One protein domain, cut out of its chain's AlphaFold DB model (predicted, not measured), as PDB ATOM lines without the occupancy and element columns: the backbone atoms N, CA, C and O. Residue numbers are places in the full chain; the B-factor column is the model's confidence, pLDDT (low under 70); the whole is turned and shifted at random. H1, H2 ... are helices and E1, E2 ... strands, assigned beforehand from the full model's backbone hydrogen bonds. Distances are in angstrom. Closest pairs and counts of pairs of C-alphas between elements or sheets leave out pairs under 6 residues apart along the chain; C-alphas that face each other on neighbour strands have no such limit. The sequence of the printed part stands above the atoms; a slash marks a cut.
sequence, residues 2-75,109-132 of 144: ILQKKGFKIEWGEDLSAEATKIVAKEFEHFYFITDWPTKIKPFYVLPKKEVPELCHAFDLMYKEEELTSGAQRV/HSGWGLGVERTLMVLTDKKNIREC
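AT A GLANCE: This is residues 2 to 75 and 109 to 132 of the 144 residues of the protein "Aspartate--tRNA(Asn) ligase" of Thermoplasmata archaeon (UniProt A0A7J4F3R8). A twisted, curled sheet of four strands has H2 crossing over it near the turn between E2 and E3, while H3 meets the same end of the sheet from E4's end. The short H1 packs on H2 and the short H4 on H3, and the long loop of residues 36 to 57 lies at the other end of the strands. The printed part has 98 residues, with four named helices and four named strands in the order H1 H2 E1 E2 E3 E4 H3 H4; the sheet's order is E1 - E2 - E3 - E4, all antiparallel. The class is mixed, helices and strands, with under half of the residues in named elements. The whole is compact, with a radius of gyration of the C-alphas of 14.5 A and spans of 42 by 37 by 20 A.

IN THESE COORDINATES: H1, residues 2 to 5, begins at C-alpha 2 at (203.265, 237.128, 159.689). H2 is residues 18 to 25, 10.4 A long. E1 is residues 32 to 35; E2, residues 58 to 63, is 17.0 A long; E3, residues 66 to 73, is 21.7 A long, beginning at C-alpha 66 at (216.960, 239.600, 149.413). E4 is residues 110 to 114, 13.9 A long. H3, residues 116 to 124, is 12.1 A long, and H4, residues 129 to 132, ends at C-alpha 132 at (228.132, 238.954, 140.932).

HOW THE PARTS SIT: E1, E2 and E3 form a meander, each strand the antiparallel neighbour of the one before; E1 and E2 are a hairpin, as are E2 and E3. N 34 and O 60 are 2.9 A apart between E1 and E2, N 61 and O 69 2.9 A between E2 and E3, and N 113 and O 70 3.0 A between E3 and E4, each within hydrogen-bond range. H2 is on the sheet at a height of 9.6 A, over E3 and only just over E2, with 3 of its 8 C-alphas there; on the local plane it runs across the strands, at 89 degrees to E3. H1 touches H2, the C-alphas of Ile 2 and Val 24 being closest at 6.6 A. H3 only grazes the sheet, with residues 116 to 122; its closest C-alphas to E3 are Thr 119 and Leu 68, 5.9 A apart. H4 touches H3, closest at the C-alphas of Cys 132 and Glu 117, 5.3 A. H2 and H3 are apart. Every O i to N i+4 pair is within hydrogen-bond range in H2 and H3; H1 and H4 are too short for such a pair.

THE WHOLE: The C-alphas farthest apart, of Glu 51 and Glu 131, are 44.3 A apart. Residues 76 to 108 are not printed, between E3 and E4; C-alphas 75 and 109 are 8.1 A apart across this cut. The links H1 to H2 and E1 to E2 are long. The mean pLDDT of the printed part is 96.3, and no printed residue is under 70.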
ATOM      1  N   ILE A   2     202.602 238.342 160.227       94.25
ATOM      2  CA  ILE A   2     203.265 237.128 159.689       94.25
ATOM      3  C   ILE A   2     204.264 236.524 160.691       94.25
ATOM      4  O   ILE A   2     204.189 235.342 161.019       94.25
ATOM      5  N   LEU A   3     205.164 237.359 161.217       95.25
ATOM      6  CA  LEU A   3     206.205 236.953 162.164       95.25
ATOM      7  C   LEU A   3     205.630 236.434 163.488       95.25
ATOM      8  O   LEU A   3     205.963 235.332 163.920       95.25
ATOM      9  N   GLN A   4     204.711 237.189 164.091       93.31
ATOM     10  CA  GLN A   4     204.093 236.839 165.372       93.31
ATOM     11  C   GLN A   4     203.269 235.547 165.284       93.31
ATOM     12  O   GLN A   4     203.352 234.710 166.181       93.31
ATOM     13  N   LYS A   5     202.542 235.319 164.178       94.75
ATOM     14  CA  LYS A   5     201.807 234.062 163.931       94.75
ATOM     15  C   LYS A   5     202.726 232.839 163.872       94.75
ATOM     16  O   LYS A   5     202.293 231.737 164.187       94.75
ATOM     17  N   LYS A   6     203.992 233.029 163.495       94.06
ATOM     18  CA  LYS A   6     205.027 231.985 163.474       94.06
ATOM     19  C   LYS A   6     205.852 231.936 164.768       94.06
ATOM     20  O   LYS A   6     206.883 231.272 164.803       94.06
ATOM     21  N   GLY A   7     205.418 232.634 165.822       94.25
ATOM     22  CA  GLY A   7     206.077 232.652 167.130       94.25
ATOM     23  C   GLY A   7     207.361 233.484 167.190       94.25
ATOM     24  O   GLY A   7     208.063 233.437 168.199       94.25
ATOM     25  N   PHE A   8     207.683 234.248 166.140       95.31
ATOM     26  CA  PHE A   8     208.836 235.142 166.150       95.31
ATOM     27  C   PHE A   8     208.513 236.391 166.977       95.31
ATOM     28  O   PHE A   8     207.515 237.073 166.727       95.31
ATOM     29  N   LYS A   9     209.354 236.680 167.973       94.75
ATOM     30  CA  LYS A   9     209.204 237.854 168.838       94.75
ATOM     31  C   LYS A   9     209.796 239.069 168.134       94.75
ATOM     32  O   LYS A   9     210.991 239.097 167.870       94.75
ATOM     33  N   ILE A  10     208.942 240.035 167.829       94.75
ATOM     34  CA  ILE A  10     209.306 241.333 167.269       94.75
ATOM     35  C   ILE A  10     208.333 242.366 167.823       94.75
ATOM     36  O   ILE A  10     207.121 242.110 167.888       94.75
ATOM     37  N   GLU A  11     208.865 243.506 168.243       93.69
ATOM     38  CA  GLU A  11     208.056 244.626 168.700       93.69
ATOM     39  C   GLU A  11     207.704 245.546 167.531       93.69
ATOM     40  O   GLU A  11     208.421 245.663 166.533       93.69
ATOM     41  N   TRP A  12     206.551 246.206 167.624       92.81
ATOM     42  CA  TRP A  12     206.177 247.179 166.609       92.81
ATOM     43  C   TRP A  12     207.170 248.348 166.623       92.81
ATOM     44  O   TRP A  12     207.471 248.907 167.677       92.81
ATOM     45  N   GLY A  13     207.653 248.743 165.445       92.31
ATOM     46  CA  GLY A  13     208.629 249.825 165.310       92.31
ATOM     47  C   GLY A  13     210.088 249.371 165.266       92.31
ATOM     48  O   GLY A  13     210.957 250.226 165.109       92.31
ATOM     49  N   GLU A  14     210.360 248.070 165.378       93.50
ATOM     50  CA  GLU A  14     211.681 247.490 165.127       93.50
ATOM     51  C   GLU A  14     211.925 247.254 163.630       93.50
ATOM     52  O   GLU A  14     210.990 247.140 162.833       93.50
ATOM     53  N   ASP A  15     213.202 247.196 163.253       94.88
ATOM     54  CA  ASP A  15     213.614 246.804 161.906       94.88
ATOM     55  C   ASP A  15     213.580 245.276 161.739       94.88
ATOM     56  O   ASP A  15     213.638 244.523 162.717       94.88
ATOM     57  N   LEU A  16     213.495 244.796 160.498       95.19
ATOM     58  CA  LEU A  16     213.491 243.363 160.220       95.19
ATOM     59  C   LEU A  16     214.917 242.804 160.248       95.19
ATOM     60  O   LEU A  16     215.758 243.146 159.421       95.19
ATOM     61  N   SER A  17     215.181 241.873 161.168       94.88
ATOM     62  CA  SER A  17     216.436 241.114 161.160       94.88
ATOM     63  C   SER A  17     216.541 240.208 159.923       94.88
ATOM     64  O   SER A  17     215.553 239.937 159.230       94.88
ATOM     65  N   ALA A  18     217.734 239.670 159.656       93.69
ATOM     66  CA  ALA A  18     217.933 238.706 158.574       93.69
ATOM     67  C   ALA A  18     217.064 237.445 158.759       93.69
ATOM     68  O   ALA A  18     216.494 236.922 157.802       93.69
ATOM     69  N   GLU A  19     216.921 236.962 159.994       95.56
ATOM     70  CA  GLU A  19     216.052 235.836 160.341       95.56
ATOM     71  C   GLU A  19     214.579 236.177 160.115       95.56
ATOM     72  O   GLU A  19     213.857 235.385 159.506       95.56
ATOM     73  N   ALA A  20     214.138 237.357 160.559       96.31
ATOM     74  CA  ALA A  20     212.773 237.824 160.343       96.31
ATOM     75  C   ALA A  20     212.458 237.917 158.842       96.31
ATOM     76  O   ALA A  20     211.440 237.401 158.378       96.31
ATOM     77  N   THR A  21     213.376 238.484 158.062       95.75
ATOM     78  CA  THR A  21     213.240 238.623 156.608       95.75
ATOM     79  C   THR A  21     213.120 237.260 155.923       95.75
ATOM     80  O   THR A  21     212.216 237.065 155.115       95.75
ATOM     81  N   LYS A  22     213.924 236.264 156.324       95.56
ATOM     82  CA  LYS A  22     213.802 234.874 155.836       95.56
ATOM     83  C   LYS A  22     212.464 234.224 156.168       95.56
ATOM     84  O   LYS A  22     211.989 233.376 155.417       95.56
ATOM     85  N   ILE A  23     211.867 234.555 157.312       96.81
ATOM     86  CA  ILE A  23     210.552 234.029 157.689       96.81
ATOM     87  C   ILE A  23     209.458 234.665 156.827       96.81
ATOM     88  O   ILE A  23     208.591 233.941 156.343       96.81
ATOM     89  N   VAL A  24     209.514 235.984 156.624       96.56
ATOM     90  CA  VAL A  24     208.568 236.722 155.769       96.56
ATOM     91  C   VAL A  24     208.658 236.245 154.321       96.56
ATOM     92  O   VAL A  24     207.631 235.984 153.706       96.56
ATOM     93  N   ALA A  25     209.874 236.041 153.812       96.00
ATOM     94  CA  ALA A  25     210.142 235.568 152.458       96.00
ATOM     95  C   ALA A  25     209.408 234.270 152.091       96.00
ATOM     96  O   ALA A  25     209.036 234.079 150.940       96.00
ATOM     97  N   LYS A  26     209.174 233.375 153.061       96.00
ATOM     98  CA  LYS A  26     208.481 232.094 152.833       96.00
ATOM     99  C   LYS A  26     206.998 232.246 152.488       96.00
ATOM    100  O   LYS A  26     206.400 231.274 152.042       96.00
ATOM    101  N   GLU A  27     206.413 233.420 152.710       96.69
ATOM    102  CA  GLU A  27     205.010 233.697 152.382       96.69
ATOM    103  C   GLU A  27     204.816 234.174 150.935       96.69
ATOM    104  O   GLU A  27     203.680 234.307 150.486       96.69
ATOM    105  N   PHE A  28     205.903 234.446 150.204       96.56
ATOM    106  CA  PHE A  28     205.850 235.044 148.874       96.56
ATOM    107  C   PHE A  28     206.681 234.233 147.874       96.56
ATOM    108  O   PHE A  28     207.880 234.036 148.047       96.56
ATOM    109  N   GLU A  29     206.049 233.785 146.786       94.75
ATOM    110  CA  GLU A  29     206.724 233.026 145.716       94.75
ATOM    111  C   GLU A  29     207.409 233.928 144.674       94.75
ATOM    112  O   GLU A  29     208.310 233.502 143.943       94.75
ATOM    113  N   HIS A  30     206.989 235.190 144.597       95.50
ATOM    114  CA  HIS A  30     207.453 236.177 143.625       95.50
ATOM    115  C   HIS A  30     207.982 237.432 144.321       95.50
ATOM    116  O   HIS A  30     208.050 237.506 145.545       95.50
ATOM    117  N   PHE A  31     208.371 238.427 143.524       96.88
ATOM    118  CA  PHE A  31     208.732 239.746 144.029       96.88
ATOM    119  C   PHE A  31     207.597 240.343 144.862       96.88
ATOM    120  O   PHE A  31     206.431 240.279 144.467       96.88
ATOM    121  N   TYR A  32     207.944 240.952 145.990       98.00
ATOM    122  CA  TYR A  32     206.976 241.575 146.885       98.00
ATOM    123  C   TYR A  32     207.523 242.876 147.465       98.00
ATOM    124  O   TYR A  32     208.731 243.056 147.602       98.00
ATOM    125  N   PHE A  33     206.622 243.794 147.804       98.19
ATOM    126  CA  PHE A  33     206.982 245.037 148.474       98.19
ATOM    127  C   PHE A  33     206.685 244.947 149.965       98.19
ATOM    128  O   PHE A  33     205.623 244.470 150.367       98.19
ATOM    129  N   ILE A  34     207.595 245.482 150.772       97.56
ATOM    130  CA  ILE A  34     207.306 245.875 152.149       97.56
ATOM    131  C   ILE A  34     207.154 247.388 152.137       97.56
ATOM    132  O   ILE A  34     208.115 248.106 151.869       97.56
ATOM    133  N   THR A  35     205.942 247.872 152.376       97.56
ATOM    134  CA  THR A  35     205.614 249.302 152.367       97.56
ATOM    135  C   THR A  35     205.302 249.795 153.768       97.56
ATOM    136  O   THR A  35     205.052 249.007 154.676       97.56
ATOM    137  N   ASP A  36     205.251 251.116 153.918       96.69
ATOM    138  CA  ASP A  36     204.757 251.774 155.125       96.69
ATOM    139  C   ASP A  36     205.573 251.429 156.365       96.69
ATOM    140  O   ASP A  36     205.056 251.033 157.405       96.69
ATOM    141  N   TRP A  37     206.887 251.585 156.247       97.69
ATOM    142  CA  TRP A  37     207.794 251.324 157.353       97.69
ATOM    143  C   TRP A  37     207.572 252.279 158.532       97.69
ATOM    144  O   TRP A  37     207.199 253.442 158.322       97.69
ATOM    145  N   PRO A  38     207.896 251.850 159.767       97.19
ATOM    146  CA  PRO A  38     207.895 252.733 160.920       97.19
ATOM    147  C   PRO A  38     208.820 253.934 160.703       97.19
ATOM    148  O   PRO A  38     210.014 253.810 160.412       97.19
ATOM    149  N   THR A  39     208.284 255.133 160.899       96.62
ATOM    150  CA  THR A  39     208.996 256.402 160.700       96.62
ATOM    151  C   THR A  39     210.266 256.498 161.551       96.62
ATOM    152  O   THR A  39     211.246 257.125 161.142       96.62
ATOM    153  N   LYS A  40     210.261 255.875 162.738       94.44
ATOM    154  CA  LYS A  40     211.357 255.930 163.717       94.44
ATOM    155  C   LYS A  40     212.644 255.278 163.212       94.44
ATOM    156  O   LYS A  40     213.718 255.783 163.538       94.44
ATOM    157  N   ILE A  41     212.559 254.216 162.412       94.69
ATOM    158  CA  ILE A  41     213.743 253.481 161.932       94.69
ATOM    159  C   ILE A  41     214.285 254.035 160.614       94.69
ATOM    160  O   ILE A  41     215.472 253.912 160.333       94.69
ATOM    161  N   LYS A  42     213.452 254.720 159.821       95.56
ATOM    162  CA  LYS A  42     213.886 255.278 158.537       95.56
ATOM    163  C   LYS A  42     214.653 256.610 158.709       95.56
ATOM    164  O   LYS A  42     214.532 257.282 159.747       95.56
ATOM    165  N   PRO A  43     215.478 257.006 157.719       96.06
ATOM    166  CA  PRO A  43     216.242 258.256 157.754       96.06
ATOM    167  C   PRO A  43     215.375 259.522 157.879       96.06
ATOM    168  O   PRO A  43     214.207 259.541 157.487       96.06
ATOM    169  N   PHE A  44     215.963 260.616 158.379       96.44
ATOM    170  CA  PHE A  44     215.252 261.882 158.634       96.44
ATOM    171  C   PHE A  44     214.576 262.475 157.386       96.44
ATOM    172  O   PHE A  44     213.524 263.102 157.492       96.44
ATOM    173  N   TYR A  45     215.143 262.234 156.202       96.69
ATOM    174  CA  TYR A  45     214.637 262.743 154.927       96.69
ATOM    175  C   TYR A  45     213.424 261.979 154.377       96.69
ATOM    176  O   TYR A  45     212.883 262.376 153.346       96.69
ATOM    177  N   VAL A  46     212.999 260.880 155.005       97.81
ATOM    178  CA  VAL A  46     211.819 260.112 154.584       97.81
ATOM    179  C   VAL A  46     210.540 260.786 155.087       97.81
ATOM    180  O   VAL A  46     210.459 261.145 156.262       97.81
ATOM    181  N   LEU A  47     209.556 260.961 154.196       97.88
ATOM    182  CA  LEU A  47     208.296 261.648 154.482       97.88
ATOM    183  C   LEU A  47     207.345 260.767 155.320       97.88
ATOM    184  O   LEU A  47     206.943 259.705 154.837       97.88
ATOM    185  N   PRO A  48     206.943 261.194 156.532       97.62
ATOM    186  CA  PRO A  48     205.894 260.529 157.310       97.62
ATOM    187  C   PRO A  48     204.527 260.644 156.637       97.62
ATOM    188  O   PRO A  48     204.266 261.632 155.944       97.62
ATOM    189  N   LYS A  49     203.634 259.686 156.887       97.25
ATOM    190  CA  LYS A  49     202.228 259.817 156.494       97.25
ATOM    191  C   LYS A  49     201.555 260.892 157.344       97.25
ATOM    192  O   LYS A  49     201.872 261.047 158.521       97.25
ATOM    193  N   LYS A  50     200.631 261.652 156.757       93.88
ATOM    194  CA  LYS A  50     199.953 262.749 157.470       93.88
ATOM    195  C   LYS A  50     198.944 262.224 158.485       93.88
ATOM    196  O   LYS A  50     198.808 262.792 159.560       93.88
ATOM    197  N   GLU A  51     198.249 261.155 158.121       95.19
ATOM    198  CA  GLU A  51     197.158 260.556 158.885       95.19
ATOM    199  C   GLU A  51     197.686 259.661 160.012       95.19
ATOM    200  O   GLU A  51     197.055 259.552 161.057       95.19
ATOM    201  N   VAL A  52     198.848 259.038 159.788       95.38
ATOM    202  CA  VAL A  52     199.468 258.034 160.669       95.38
ATOM    203  C   VAL A  52     200.982 258.308 160.745       95.38
ATOM    204  O   VAL A  52     201.760 257.636 160.060       95.38
ATOM    205  N   PRO A  53     201.433 259.345 161.485       93.62
ATOM    206  CA  PRO A  53     202.828 259.812 161.470       93.62
ATOM    207  C   PRO A  53     203.865 258.780 161.925       93.62
ATOM    208  O   PRO A  53     205.058 258.911 161.632       93.62
ATOM    209  N   GLU A  54     203.432 257.746 162.639       95.75
ATOM    210  CA  GLU A  54     204.258 256.620 163.050       95.75
ATOM    211  C   GLU A  54     204.680 255.728 161.867       95.75
ATOM    212  O   GLU A  54     205.678 255.013 161.977       95.75
ATOM    213  N   LEU A  55     204.002 255.845 160.718       97.56
ATOM    214  CA  LEU A  55     204.354 255.233 159.435       97.56
ATOM    215  C   LEU A  55     204.857 256.283 158.437       97.56
ATOM    216  O   LEU A  55     204.495 257.461 158.486       97.56
ATOM    217  N   CYS A  56     205.665 255.849 157.474       97.69
ATOM    218  CA  CYS A  56     206.208 256.728 156.445       97.69
ATOM    219  C   CYS A  56     206.044 256.172 155.033       97.69
ATOM    220  O   CYS A  56     205.841 254.979 154.834       97.69
ATOM    221  N   HIS A  57     206.159 257.046 154.035       97.88
ATOM    222  CA  HIS A  57     206.079 256.697 152.617       97.88
ATOM    223  C   HIS A  57     207.377 256.043 152.117       97.88
ATOM    224  O   HIS A  57     208.020 256.554 151.199       97.88
ATOM    225  N   ALA A  58     207.787 254.941 152.743       98.19
ATOM    226  CA  ALA A  58     208.934 254.130 152.351       98.19
ATOM    227  C   ALA A  58     208.489 252.758 151.853       98.19
ATOM    228  O   ALA A  58     207.463 252.231 152.287       98.19
ATOM    229  N   PHE A  59     209.290 252.179 150.970       98.38
ATOM    230  CA  PHE A  59     209.094 250.832 150.473       98.38
ATOM    231  C   PHE A  59     210.437 250.152 150.235       98.38
ATOM    232  O   PHE A  59     211.395 250.810 149.832       98.38
ATOM    233  N   ASP A  60     210.452 248.837 150.397       98.19
ATOM    234  CA  ASP A  60     211.559 247.977 150.004       98.19
ATOM    235  C   ASP A  60     211.015 246.899 149.045       98.19
ATOM    236  O   ASP A  60     209.944 246.335 149.291       98.19
ATOM    237  N   LEU A  61     211.694 246.665 147.915       98.12
ATOM    238  CA  LEU A  61     211.378 245.577 146.979       98.12
ATOM    239  C   LEU A  61     212.224 244.364 147.330       98.12
ATOM    240  O   LEU A  61     213.457 244.427 147.312       98.12
ATOM    241  N   MET A  62     211.541 243.256 147.551       97.81
ATOM    242  CA  MET A  62     212.121 242.013 148.015       97.81
ATOM    243  C   MET A  62     211.937 240.909 146.973       97.81
ATOM    244  O   MET A  62     210.937 240.875 146.248       97.81
ATOM    245  N   TYR A  63     212.877 239.972 146.937       97.06
ATOM    246  CA  TYR A  63     212.703 238.670 146.298       97.06
ATOM    247  C   TYR A  63     213.294 237.600 147.200       97.06
ATOM    248  O   TYR A  63     214.491 237.625 147.494       97.06
ATOM    249  N   LYS A  64     212.452 236.655 147.635       95.06
ATOM    250  CA  LYS A  64     212.772 235.798 148.781       95.06
ATOM    251  C   LYS A  64     213.270 236.691 149.931       95.06
ATOM    252  O   LYS A  64     212.616 237.678 150.241       95.06
ATOM    253  N   GLU A  65     214.396 236.378 150.561       95.19
ATOM    254  CA  GLU A  65     214.958 237.176 151.652       95.19
ATOM    255  C   GLU A  65     215.813 238.378 151.212       95.19
ATOM    256  O   GLU A  65     216.272 239.134 152.067       95.19
ATOM    257  N   GLU A  66     216.058 238.561 149.913       95.62
ATOM    258  CA  GLU A  66     216.960 239.600 149.413       95.62
ATOM    259  C   GLU A  66     216.226 240.925 149.197       95.62
ATOM    260  O   GLU A  66     215.204 240.973 148.511       95.62
ATOM    261  N   GLU A  67     216.779 242.015 149.734       97.12
ATOM    262  CA  GLU A  67     216.342 243.384 149.440       97.12
ATOM    263  C   GLU A  67     217.063 243.908 148.193       97.12
ATOM    264  O   GLU A  67     218.277 244.143 148.207       97.12
ATOM    265  N   LEU A  68     216.310 244.124 147.113       96.88
ATOM    266  CA  LEU A  68     216.839 244.585 145.828       96.88
ATOM    267  C   LEU A  68     216.925 246.105 145.777       96.88
ATOM    268  O   LEU A  68     217.898 246.658 145.263       96.88
ATOM    269  N   THR A  69     215.902 246.779 146.294       97.31
ATOM    270  CA  THR A  69     215.864 248.236 146.361       97.31
ATOM    271  C   THR A  69     215.159 248.710 147.612       97.31
ATOM    272  O   THR A  69     214.140 248.145 148.000       97.31
ATOM    273  N   SER A  70     215.631 249.842 148.125       97.56
ATOM    274  CA  SER A  70     214.918 250.667 149.089       97.56
ATOM    275  C   SER A  70     214.595 252.029 148.483       97.56
ATOM    276  O   SER A  70     215.421 252.651 147.803       97.56
ATOM    277  N   GLY A  71     213.380 252.509 148.716       98.19
ATOM    278  CA  GLY A  71     212.892 253.780 148.206       98.19
ATOM    279  C   GLY A  71     211.967 254.481 149.182       98.19
ATOM    280  O   GLY A  71     211.418 253.892 150.109       98.19
ATOM    281  N   ALA A  72     211.814 255.790 149.001       98.31
ATOM    282  CA  ALA A  72     210.807 256.536 149.742       98.31
ATOM    283  C   ALA A  72     210.448 257.856 149.065       98.31
ATOM    284  O   ALA A  72     211.247 258.432 148.315       98.31
ATOM    285  N   GLN A  73     209.282 258.385 149.424       98.25
ATOM    286  CA  GLN A  73     208.991 259.797 149.247       98.25
ATOM    287  C   GLN A  73     209.815 260.620 150.235       98.25
ATOM    288  O   GLN A  73     210.006 260.247 151.399       98.25
ATOM    289  N   ARG A  74     210.339 261.745 149.756       97.94
ATOM    290  CA  ARG A  74     211.232 262.598 150.533       97.94
ATOM    291  C   ARG A  74     210.489 263.788 151.126       97.94
ATOM    292  O   ARG A  74     209.519 264.303 150.559       97.94
ATOM    293  N   VAL A  75     210.957 264.239 152.284       97.56
ATOM    294  CA  VAL A  75     210.484 265.484 152.887       97.56
ATOM    295  C   VAL A  75     210.940 266.648 152.013       97.56
ATOM    296  O   VAL A  75     212.132 266.876 151.860       97.56
ATOM    297  N   HIS A 109     208.846 264.858 145.609       97.81
ATOM    298  CA  HIS A 109     209.750 263.939 144.933       97.81
ATOM    299  C   HIS A 109     209.924 262.650 145.733       97.81
ATOM    300  O   HIS A 109     209.826 262.620 146.965       97.81
ATOM    301  N   SER A 110     210.214 261.588 144.993       98.25
ATOM    302  CA  SER A 110     210.491 260.251 145.499       98.25
ATOM    303  C   SER A 110     211.670 259.680 144.731       98.25
ATOM    304  O   SER A 110     211.971 260.109 143.619       98.25
ATOM    305  N   GLY A 111     212.335 258.701 145.320       97.62
ATOM    306  CA  GLY A 111     213.427 258.002 144.665       97.62
ATOM    307  C   GLY A 111     213.714 256.682 145.350       97.62
ATOM    308  O   GLY A 111     213.184 256.393 146.426       97.62
ATOM    309  N   TRP A 112     214.565 255.898 144.712       98.06
ATOM    310  CA  TRP A 112     214.954 254.567 145.144       98.06
ATOM    311  C   TRP A 112     216.387 254.279 144.698       98.06
ATOM    312  O   TRP A 112     216.920 254.980 143.834       98.06
ATOM    313  N   GLY A 113     217.019 253.292 145.324       97.50
ATOM    314  CA  GLY A 113     218.363 252.837 144.981       97.50
ATOM    315  C   GLY A 113     218.373 251.335 144.743       97.50
ATOM    316  O   GLY A 113     217.925 250.582 145.602       97.50
ATOM    317  N   LEU A 114     218.894 250.912 143.590       96.62
ATOM    318  CA  LEU A 114     219.009 249.504 143.209       96.62
ATOM    319  C   LEU A 114     220.378 248.942 143.582       96.62
ATOM    320  O   LEU A 114     221.401 249.495 143.175       96.62
ATOM    321  N   GLY A 115     220.407 247.797 144.257       96.25
ATOM    322  CA  GLY A 115     221.618 246.989 144.360       96.25
ATOM    323  C   GLY A 115     221.819 246.188 143.076       96.25
ATOM    324  O   GLY A 115     221.139 245.180 142.875       96.25
ATOM    325  N   VAL A 116     222.736 246.612 142.201       97.12
ATOM    326  CA  VAL A 116     222.987 245.933 140.914       97.12
ATOM    327  C   VAL A 116     223.457 244.497 141.143       97.12
ATOM    328  O   VAL A 116     222.905 243.567 140.564       97.12
ATOM    329  N   GLU A 117     224.410 244.290 142.048       97.44
ATOM    330  CA  GLU A 117     224.967 242.977 142.367       97.44
ATOM    331  C   GLU A 117     223.924 242.063 143.021       97.44
ATOM    332  O   GLU A 117     223.843 240.889 142.673       97.44
ATOM    333  N   ARG A 118     223.065 242.596 143.903       96.69
ATOM    334  CA  ARG A 118     221.933 241.835 144.468       96.69
ATOM    335  C   ARG A 118     220.899 241.469 143.410       96.69
ATOM    336  O   ARG A 118     220.388 240.353 143.403       96.69
ATOM    337  N   THR A 119     220.620 242.378 142.480       96.75
ATOM    338  CA  THR A 119     219.731 242.097 141.347       96.75
ATOM    339  C   THR A 119     220.307 240.973 140.491       96.75
ATOM    340  O   THR A 119     219.595 240.035 140.144       96.75
ATOM    341  N   LEU A 120     221.614 241.006 140.215       97.50
ATOM    342  CA  LEU A 120     222.301 239.925 139.514       97.50
ATOM    343  C   LEU A 120     222.241 238.608 140.290       97.50
ATOM    344  O   LEU A 120     221.956 237.586 139.668       97.50
ATOM    345  N   MET A 121     222.433 238.608 141.614       97.12
ATOM    346  CA  MET A 121     222.290 237.398 142.436       97.12
ATOM    347  C   MET A 121     220.920 236.751 142.242       97.12
ATOM    348  O   MET A 121     220.839 235.547 142.013       97.12
ATOM    349  N   VAL A 122     219.857 237.557 142.275       95.81
ATOM    350  CA  VAL A 122     218.483 237.088 142.065       95.81
ATOM    351  C   VAL A 122     218.292 236.529 140.653       95.81
ATOM    352  O   VAL A 122     217.762 235.432 140.499       95.81
ATOM    353  N   LEU A 123     218.757 237.244 139.626       96.00
ATOM    354  CA  LEU A 123     218.596 236.839 138.224       96.00
ATOM    355  C   LEU A 123     219.413 235.596 137.843       96.00
ATOM    356  O   LEU A 123     219.037 234.873 136.925       96.00
ATOM    357  N   THR A 124     220.534 235.356 138.525       97.00
ATOM    358  CA  THR A 124     221.474 234.261 138.229       97.00
ATOM    359  C   THR A 124     221.471 233.145 139.282       97.00
ATOM    360  O   THR A 124     222.301 232.238 139.219       97.00
ATOM    361  N   ASP A 125     220.549 233.215 140.249       95.62
ATOM    362  CA  ASP A 125     220.413 232.330 141.419       95.62
ATOM    363  C   ASP A 125     221.717 232.116 142.217       95.62
ATOM    364  O   ASP A 125     221.947 231.073 142.836       95.62
ATOM    365  N   LYS A 126     222.594 233.126 142.243       97.00
ATOM    366  CA  LYS A 126     223.821 233.093 143.048       97.00
ATOM    367  C   LYS A 126     223.518 233.395 144.509       97.00
ATOM    368  O   LYS A 126     222.689 234.240 144.831       97.00
ATOM    369  N   LYS A 127     224.218 232.706 145.414       94.69
ATOM    370  CA  LYS A 127     224.062 232.863 146.876       94.69
ATOM    371  C   LYS A 127     225.129 233.753 147.506       94.69
ATOM    372  O   LYS A 127     225.037 234.082 148.682       94.69
ATOM    373  N   ASN A 128     226.146 234.139 146.739       95.31
ATOM    374  CA  ASN A 128     227.252 234.958 147.208       95.31
ATOM    375  C   ASN A 128     227.406 236.182 146.304       95.31
ATOM    376  O   ASN A 128     227.711 236.043 145.123       95.31
ATOM    377  N   ILE A 129     227.256 237.379 146.878       96.00
ATOM    378  CA  ILE A 129     227.348 238.652 146.144       96.00
ATOM    379  C   ILE A 129     228.676 238.819 145.403       96.00
ATOM    380  O   ILE A 129     228.714 239.426 144.337       96.00
ATOM    381  N   ARG A 130     229.755 238.209 145.912       96.00
ATOM    382  CA  ARG A 130     231.082 238.254 145.285       96.00
ATOM    383  C   ARG A 130     231.128 237.548 143.931       96.00
ATOM    384  O   ARG A 130     231.989 237.870 143.129       96.00
ATOM    385  N   GLU A 131     230.218 236.614 143.662       96.69
ATOM    386  CA  GLU A 131     230.104 235.961 142.350       96.69
ATOM    387  C   GLU A 131     229.409 236.857 141.313       96.69
ATOM    388  O   GLU A 131     229.461 236.576 140.119       96.69
ATOM    389  N   CYS A 132     228.783 237.947 141.764       97.44
ATOM    390  CA  CYS A 132     228.132 238.954 140.932       97.44
ATOM    391  C   CYS A 132     228.938 240.260 140.842       97.44
ATOM    392  O   CYS A 132     228.478 241.222 140.231       97.44
TER     393      CYS A 132